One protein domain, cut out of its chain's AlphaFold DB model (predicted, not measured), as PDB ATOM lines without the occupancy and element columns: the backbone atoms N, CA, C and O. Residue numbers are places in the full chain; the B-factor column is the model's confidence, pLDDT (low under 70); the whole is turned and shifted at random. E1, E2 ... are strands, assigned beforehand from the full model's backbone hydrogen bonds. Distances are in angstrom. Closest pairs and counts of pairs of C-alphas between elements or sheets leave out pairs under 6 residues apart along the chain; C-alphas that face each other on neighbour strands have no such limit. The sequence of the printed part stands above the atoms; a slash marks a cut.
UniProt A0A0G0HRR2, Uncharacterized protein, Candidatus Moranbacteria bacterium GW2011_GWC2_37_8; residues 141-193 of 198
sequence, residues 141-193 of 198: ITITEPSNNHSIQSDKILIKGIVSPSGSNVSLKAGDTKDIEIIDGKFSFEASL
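Overview. This is residues 141 to 193 of the 198 residues of an uncharacterized protein of Candidatus Moranbacteria bacterium GW2011_GWC2_37_8 (UniProt A0A0G0HRR2). A strongly twisted sheet of three strands, E1, E2 and E5, makes the core, and a small hairpin, E3 and E4, sits over one face of it near the edge strand E5, loosely placed. The printed part has 53 residues with five named strands, E1 to E5 in order along the chain, and no named helix: its class is all strand. The sheet runs E1 - E2 - E5, antiparallel throughout. The whole is compact, with a radius of gyration of the C-alphas of 11.4 A, and spans 33 by 24 by 14 A.

Arrangement. Start at E1, residues 141 to 145, which forms an antiparallel hairpin with E2, residues 156 to 164; look there for N 142 and O 162, 2.9 A apart. On the other side of E2 you find E5, residues 186 to 192, antiparallel to it at 155 degrees, with N 159 and O 189 2.8 A apart. E3, residues 171 to 174, and E4, residues 176 to 179, form a second antiparallel hairpin, where N 176 and O 174 are 3.0 A apart. The closest C-alphas of E3 and E5 are those of Ala 174 and Ala 191, 7.4 A apart. E2 and E4 are apart.

Along the chain. Find C-alpha 141 at (251.675, 208.702, 213.817), where E1 begins its 12.0 A. E2 is the longest strand, 25.9 A; E3 and E4 measure 9.3 A and 9.7 A. E5 runs 20.0 A to C-alpha 192 at (238.919, 197.676, 225.619).

Size, cuts and confidence. The two C-alphas farthest apart, those of Gln 153 and Gly 167, are 33.0 A apart. The printed part has no cut and no long link. Residues 182 to 183 pair antiparallel with 186 to 187 of E5. Look for low confidence at residues 174 to 177, under 70.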
ATOM      1  N   ILE A 141     253.027 209.147 213.479       91.31
ATOM      2  CA  ILE A 141     251.675 208.702 213.817       91.31
ATOM      3  C   ILE A 141     250.877 209.935 214.230       91.31
ATOM      4  O   ILE A 141     251.257 210.638 215.167       91.31
ATOM      5  N   THR A 142     249.765 210.176 213.545       92.50
ATOM      6  CA  THR A 142     248.813 211.233 213.886       92.50
ATOM      7  C   THR A 142     247.503 210.579 214.294       92.50
ATOM      8  O   THR A 142     246.834 209.968 213.464       92.50
ATOM      9  N   ILE A 143     247.135 210.702 215.567       92.69
ATOM     10  CA  ILE A 143     245.843 210.231 216.075       92.69
ATOM     11  C   ILE A 143     244.776 211.235 215.632       92.69
ATOM     12  O   ILE A 143     244.894 212.429 215.906       92.69
ATOM     13  N   THR A 144     243.761 210.764 214.911       92.12
ATOM     14  CA  THR A 144     242.627 211.585 214.464       92.12
ATOM     15  C   THR A 144     241.455 211.496 215.431       92.12
ATOM     16  O   THR A 144     240.742 212.478 215.609       92.12
ATOM     17  N   GLU A 145     241.260 210.333 216.061       91.94
ATOM     18  CA  GLU A 145     240.210 210.103 217.055       91.94
ATOM     19  C   GLU A 145     240.742 209.198 218.179       91.94
ATOM     20  O   GLU A 145     241.392 208.194 217.876       91.94
ATOM     21  N   PRO A 146     240.457 209.506 219.458       87.38
ATOM     22  CA  PRO A 146     239.770 210.707 219.951       87.38
ATOM     23  C   PRO A 146     240.632 211.981 219.845       87.38
ATOM     24  O   PRO A 146     241.858 211.909 219.818       87.38
ATOM     25  N   SER A 147     239.998 213.158 219.787       85.56
ATOM     26  CA  SER A 147     240.711 214.442 219.842       85.56
ATOM     27  C   SER A 147     241.352 214.662 221.217       85.56
ATOM     28  O   SER A 147     240.861 214.179 222.240       85.56
ATOM     29  N   ASN A 148     242.454 215.416 221.250       85.31
ATOM     30  CA  ASN A 148     243.141 215.760 222.496       85.31
ATOM     31  C   ASN A 148     242.175 216.431 223.493       85.31
ATOM     32  O   ASN A 148     241.335 217.237 223.097       85.31
ATOM     33  N   ASN A 149     242.355 216.145 224.787       83.00
ATOM     34  CA  ASN A 149     241.614 216.731 225.915       83.00
ATOM     35  C   ASN A 149     240.139 216.311 226.067       83.00
ATOM     36  O   ASN A 149     239.376 217.009 226.734       83.00
ATOM     37  N   HIS A 150     239.728 215.169 225.514       82.25
ATOM     38  CA  HIS A 150     238.417 214.584 225.808       82.25
ATOM     39  C   HIS A 150     238.528 213.443 226.825       82.25
ATOM     40  O   HIS A 150     239.380 212.568 226.699       82.25
ATOM     41  N   SER A 151     237.639 213.437 227.821       80.50
ATOM     42  CA  SER A 151     237.443 212.298 228.721       80.50
ATOM     43  C   SER A 151     236.431 211.331 228.117       80.50
ATOM     44  O   SER A 151     235.355 211.759 227.693       80.50
ATOM     45  N   ILE A 152     236.739 210.038 228.122       81.31
ATOM     46  CA  ILE A 152     235.852 208.998 227.598       81.31
ATOM     47  C   ILE A 152     235.358 208.139 228.765       81.31
ATOM     48  O   ILE A 152     236.162 207.650 229.549       81.31
ATOM     49  N   GLN A 153     234.038 207.973 228.885       84.06
ATOM     50  CA  GLN A 153     233.372 207.145 229.907       84.06
ATOM     51  C   GLN A 153     232.769 205.879 229.277       84.06
ATOM     52  O   GLN A 153     231.589 205.587 229.450       84.06
ATOM     53  N   SER A 154     233.549 205.172 228.464       85.62
ATOM     54  CA  SER A 154     233.105 203.967 227.759       85.62
ATOM     55  C   SER A 154     234.041 202.813 228.082       85.62
ATOM     56  O   SER A 154     235.246 203.019 228.178       85.62
ATOM     57  N   ASP A 155     233.500 201.600 228.171       87.31
ATOM     58  CA  ASP A 155     234.282 200.369 228.355       87.31
ATOM     59  C   ASP A 155     235.185 200.077 227.140       87.31
ATOM     60  O   ASP A 155     236.131 199.293 227.215       87.31
ATOM     61  N   LYS A 156     234.895 200.715 225.997       87.06
ATOM     62  CA  LYS A 156     235.643 200.572 224.747       87.06
ATOM     63  C   LYS A 156     235.886 201.907 224.057       87.06
ATOM     64  O   LYS A 156     235.009 202.776 224.048       87.06
ATOM     65  N   ILE A 157     237.048 202.040 223.426       89.69
ATOM     66  CA  ILE A 157     237.456 203.229 222.674       89.69
ATOM     67  C   ILE A 157     237.911 202.819 221.279       89.69
ATOM     68  O   ILE A 157     238.791 201.975 221.127       89.69
ATOM     69  N   LEU A 158     237.347 203.466 220.261       91.00
ATOM     70  CA  LEU A 158     237.828 203.365 218.891       91.00
ATOM     71  C   LEU A 158     238.912 204.422 218.656       91.00
ATOM     72  O   LEU A 158     238.630 205.620 218.671       91.00
ATOM     73  N   ILE A 159     240.145 203.974 218.443       92.06
ATOM     74  CA  ILE A 159     241.294 204.819 218.126       92.06
ATOM     75  C   ILE A 159     241.494 204.797 216.617       92.06
ATOM     76  O   ILE A 159     241.699 203.730 216.033       92.06
ATOM     77  N   LYS A 160     241.477 205.970 215.988       94.12
ATOM     78  CA  LYS A 160     241.802 206.125 214.566       94.12
ATOM     79  C   LYS A 160     243.008 207.019 214.394       94.12
ATOM     80  O   LYS A 160     243.186 207.994 215.130       94.12
ATOM     81  N   GLY A 161     243.800 206.735 213.375       94.81
ATOM     82  CA  GLY A 161     244.909 207.597 213.023       94.81
ATOM     83  C   GLY A 161     245.460 207.345 211.636       94.81
ATOM     84  O   GLY A 161     244.990 206.492 210.883       94.81
ATOM     85  N   ILE A 162     246.472 208.140 211.316       93.81
ATOM     86  CA  ILE A 162     247.216 208.085 210.068       93.81
ATOM     87  C   ILE A 162     248.678 207.823 210.416       93.81
ATOM     88  O   ILE A 162     249.233 208.475 211.303       93.81
ATOM     89  N   VAL A 163     249.302 206.887 209.713       93.94
ATOM     90  CA  VAL A 163     250.733 206.616 209.763       93.94
ATOM     91  C   VAL A 163     251.377 207.007 208.437       93.94
ATOM     92  O   VAL A 163     250.868 206.714 207.354       93.94
ATOM     93  N   SER A 164     252.508 207.701 208.514       89.38
ATOM     94  CA  SER A 164     253.300 208.072 207.344       89.38
ATOM     95  C   SER A 164     254.748 207.633 207.544       89.38
ATOM     96  O   SER A 164     255.346 208.053 208.536       89.38
ATOM     97  N   PRO A 165     255.341 206.841 206.627       89.62
ATOM     98  CA  PRO A 165     254.765 206.321 205.376       89.62
ATOM     99  C   PRO A 165     253.742 205.185 205.586       89.62
ATOM    100  O   PRO A 165     253.748 204.534 206.628       89.62
ATOM    101  N   SER A 166     252.894 204.922 204.582       83.06
ATOM    102  CA  SER A 166     251.773 203.963 204.654       83.06
ATOM    103  C   SER A 166     252.175 202.505 204.901       83.06
ATOM    104  O   SER A 166     251.362 201.740 205.399       83.06
ATOM    105  N   GLY A 167     253.421 202.126 204.601       82.19
ATOM    106  CA  GLY A 167     253.971 200.793 204.885       82.19
ATOM    107  C   GLY A 167     254.585 200.629 206.281       82.19
ATOM    108  O   GLY A 167     255.349 199.695 206.501       82.19
ATOM    109  N   SER A 168     254.347 201.561 207.206       86.75
ATOM    110  CA  SER A 168     254.876 201.468 208.574       86.75
ATOM    111  C   SER A 168     254.009 200.548 209.426       86.75
ATOM    112  O   SER A 168     252.796 200.690 209.406       86.75
ATOM    113  N   ASN A 169     254.615 199.686 210.245       86.38
ATOM    114  CA  ASN A 169     253.876 198.867 211.210       86.38
ATOM    115  C   ASN A 169     253.542 199.674 212.471       86.38
ATOM    116  O   ASN A 169     254.414 200.340 213.037       86.38
ATOM    117  N   VAL A 170     252.297 199.581 212.939       87.62
ATOM    118  CA  VAL A 170     251.837 200.197 214.190       87.62
ATOM    119  C   VAL A 170     251.502 199.081 215.175       87.62
ATOM    120  O   VAL A 170     250.665 198.232 214.890       87.62
ATOM    121  N   SER A 171     252.157 199.091 216.337       84.12
ATOM    122  CA  SER A 171     251.858 198.184 217.449       84.12
ATOM    123  C   SER A 171     251.372 198.989 218.649       84.12
ATOM    124  O   SER A 171     251.967 200.007 219.015       84.12
ATOM    125  N   LEU A 172     250.276 198.541 219.258       82.00
ATOM    126  CA  LEU A 172     249.723 199.126 220.476       82.00
ATOM    127  C   LEU A 172     250.052 198.215 221.662       82.00
ATOM    128  O   LEU A 172     249.734 197.030 221.660       82.00
ATOM    129  N   LYS A 173     250.695 198.781 222.688       77.62
ATOM    130  CA  LYS A 173     250.925 198.114 223.976       77.62
ATOM    131  C   LYS A 173     249.793 198.476 224.937       77.62
ATOM    132  O   LYS A 173     249.981 199.308 225.819       77.62
ATOM    133  N   ALA A 174     248.618 197.894 224.731       69.31
ATOM    134  CA  ALA A 174     247.471 198.044 225.624       69.31
ATOM    135  C   ALA A 174     247.035 196.652 226.103       69.31
ATOM    136  O   ALA A 174     246.178 196.023 225.490       69.31
ATOM    137  N   GLY A 175     247.692 196.151 227.156       69.62
ATOM    138  CA  GLY A 175     247.501 194.788 227.668       69.62
ATOM    139  C   GLY A 175     248.109 193.738 226.735       69.62
ATOM    140  O   GLY A 175     249.285 193.397 226.872       69.62
ATOM    141  N   ASP A 176     247.332 193.296 225.748       69.81
ATOM    142  CA  ASP A 176     247.746 192.320 224.740       69.81
ATOM    143  C   ASP A 176     248.311 193.010 223.496       69.81
ATOM    144  O   ASP A 176     247.737 193.961 222.959       69.81
ATOM    145  N   THR A 177     249.445 192.513 222.998       69.94
ATOM    146  CA  THR A 177     250.039 193.030 221.758       69.94
ATOM    147  C   THR A 177     249.210 192.515 220.584       69.94
ATOM    148  O   THR A 177     249.297 191.338 220.239       69.94
ATOM    149  N   LYS A 178     248.378 193.376 219.994       78.50
ATOM    150  CA  LYS A 178     247.642 193.076 218.760       78.50
ATOM    151  C   LYS A 178     248.207 193.903 217.615       78.50
ATOM    152  O   LYS A 178     248.342 195.122 217.737       78.50
ATOM    153  N   ASP A 179     248.520 193.229 216.513       82.56
ATOM    154  CA  ASP A 179     248.872 193.888 215.261       82.56
ATOM    155  C   ASP A 179     247.631 194.578 214.688       82.56
ATOM    156  O   ASP A 179     246.529 194.022 214.701       82.56
ATOM    157  N   ILE A 180     247.803 195.817 214.233       88.00
ATOM    158  CA  ILE A 180     246.715 196.646 213.713       88.00
ATOM    159  C   ILE A 180     246.788 196.625 212.195       88.00
ATOM    160  O   ILE A 180     247.846 196.864 211.615       88.00
ATOM    161  N   GLU A 181     245.652 196.376 211.557       88.94
ATOM    162  CA  GLU A 181     245.541 196.452 210.109       88.94
ATOM    163  C   GLU A 181     245.605 197.913 209.643       88.94
ATOM    164  O   GLU A 181     244.924 198.797 210.175       88.94
ATOM    165  N   ILE A 182     246.464 198.173 208.656       89.88
ATOM    166  CA  ILE A 182     246.715 199.507 208.112       89.88
ATOM    167  C   ILE A 182     246.322 199.485 206.642       89.88
ATOM    168  O   ILE A 182     246.932 198.779 205.841       89.88
ATOM    169  N   ILE A 183     245.327 200.292 206.286       90.19
ATOM    170  CA  ILE A 183     244.808 200.410 204.923       90.19
ATOM    171  C   ILE A 183     245.120 201.826 204.445       90.19
ATOM    172  O   ILE A 183     244.648 202.806 205.023       90.19
ATOM    173  N   ASP A 184     245.972 201.948 203.426       89.69
ATOM    174  CA  ASP A 184     246.413 203.231 202.858       89.69
ATOM    175  C   ASP A 184     246.977 204.222 203.893       89.69
ATOM    176  O   ASP A 184     246.732 205.430 203.853       89.69
ATOM    177  N   GLY A 185     247.739 203.707 204.861       90.25
ATOM    178  CA  GLY A 185     248.311 204.510 205.941       90.25
ATOM    179  C   GLY A 185     247.284 205.001 206.960       90.25
ATOM    180  O   GLY A 185     247.635 205.809 207.811       90.25
ATOM    181  N   LYS A 186     246.035 204.537 206.913       94.12
ATOM    182  CA  LYS A 186     245.029 204.771 207.953       94.12
ATOM    183  C   LYS A 186     244.864 203.510 208.785       94.12
ATOM    184  O   LYS A 186     244.885 202.406 208.247       94.12
ATOM    185  N   PHE A 187     244.676 203.676 210.086       94.62
ATOM    186  CA  PHE A 187     244.411 202.568 210.999       94.62
ATOM    187  C   PHE A 187     243.208 202.874 211.889       94.62
ATOM    188  O   PHE A 187     242.907 204.039 212.174       94.62
ATOM    189  N   SER A 188     242.525 201.817 212.319       93.12
ATOM    190  CA  SER A 188     241.382 201.876 213.227       93.12
ATOM    191  C   SER A 188     241.449 200.684 214.176       93.12
ATOM    192  O   SER A 188     241.470 199.544 213.723       93.12
ATOM    193  N   PHE A 189     241.492 200.939 215.480       91.62
ATOM    194  CA  PHE A 189     241.642 199.905 216.503       91.62
ATOM    195  C   PHE A 189     240.675 200.134 217.664       91.62
ATOM    196  O   PHE A 189     240.580 201.242 218.185       91.62
ATOM    197  N   GLU A 190     239.967 199.088 218.084       89.44
ATOM    198  CA  GLU A 190     239.065 199.118 219.239       89.44
ATOM    199  C   GLU A 190     239.815 198.616 220.482       89.44
ATOM    200  O   GLU A 190     240.094 197.424 220.622       89.44
ATOM    201  N   ALA A 191     240.165 199.536 221.380       87.31
ATOM    202  CA  ALA A 191     240.784 199.229 222.662       87.31
ATOM    203  C   ALA A 191     239.696 199.015 223.721       87.31
ATOM    204  O   ALA A 191     238.848 199.886 223.926       87.31
ATOM    205  N   SER A 192     239.729 197.877 224.416       86.19
ATOM    206  CA  SER A 192     238.919 197.676 225.619       86.19
ATOM    207  C   SER A 192     239.645 198.322 226.794       86.19
ATOM    208  O   SER A 192     240.801 197.992 227.056       86.19
ATOM    209  N   LEU A 193     238.987 199.240 227.492       83.38
ATOM    210  CA  LEU A 193     239.479 199.738 228.768       83.38
ATOM    211  C   LEU A 193     239.120 198.681 229.809       83.38
ATOM    212  O   LEU A 193     237.955 198.543 230.182       83.38
TER     213      LEU A 193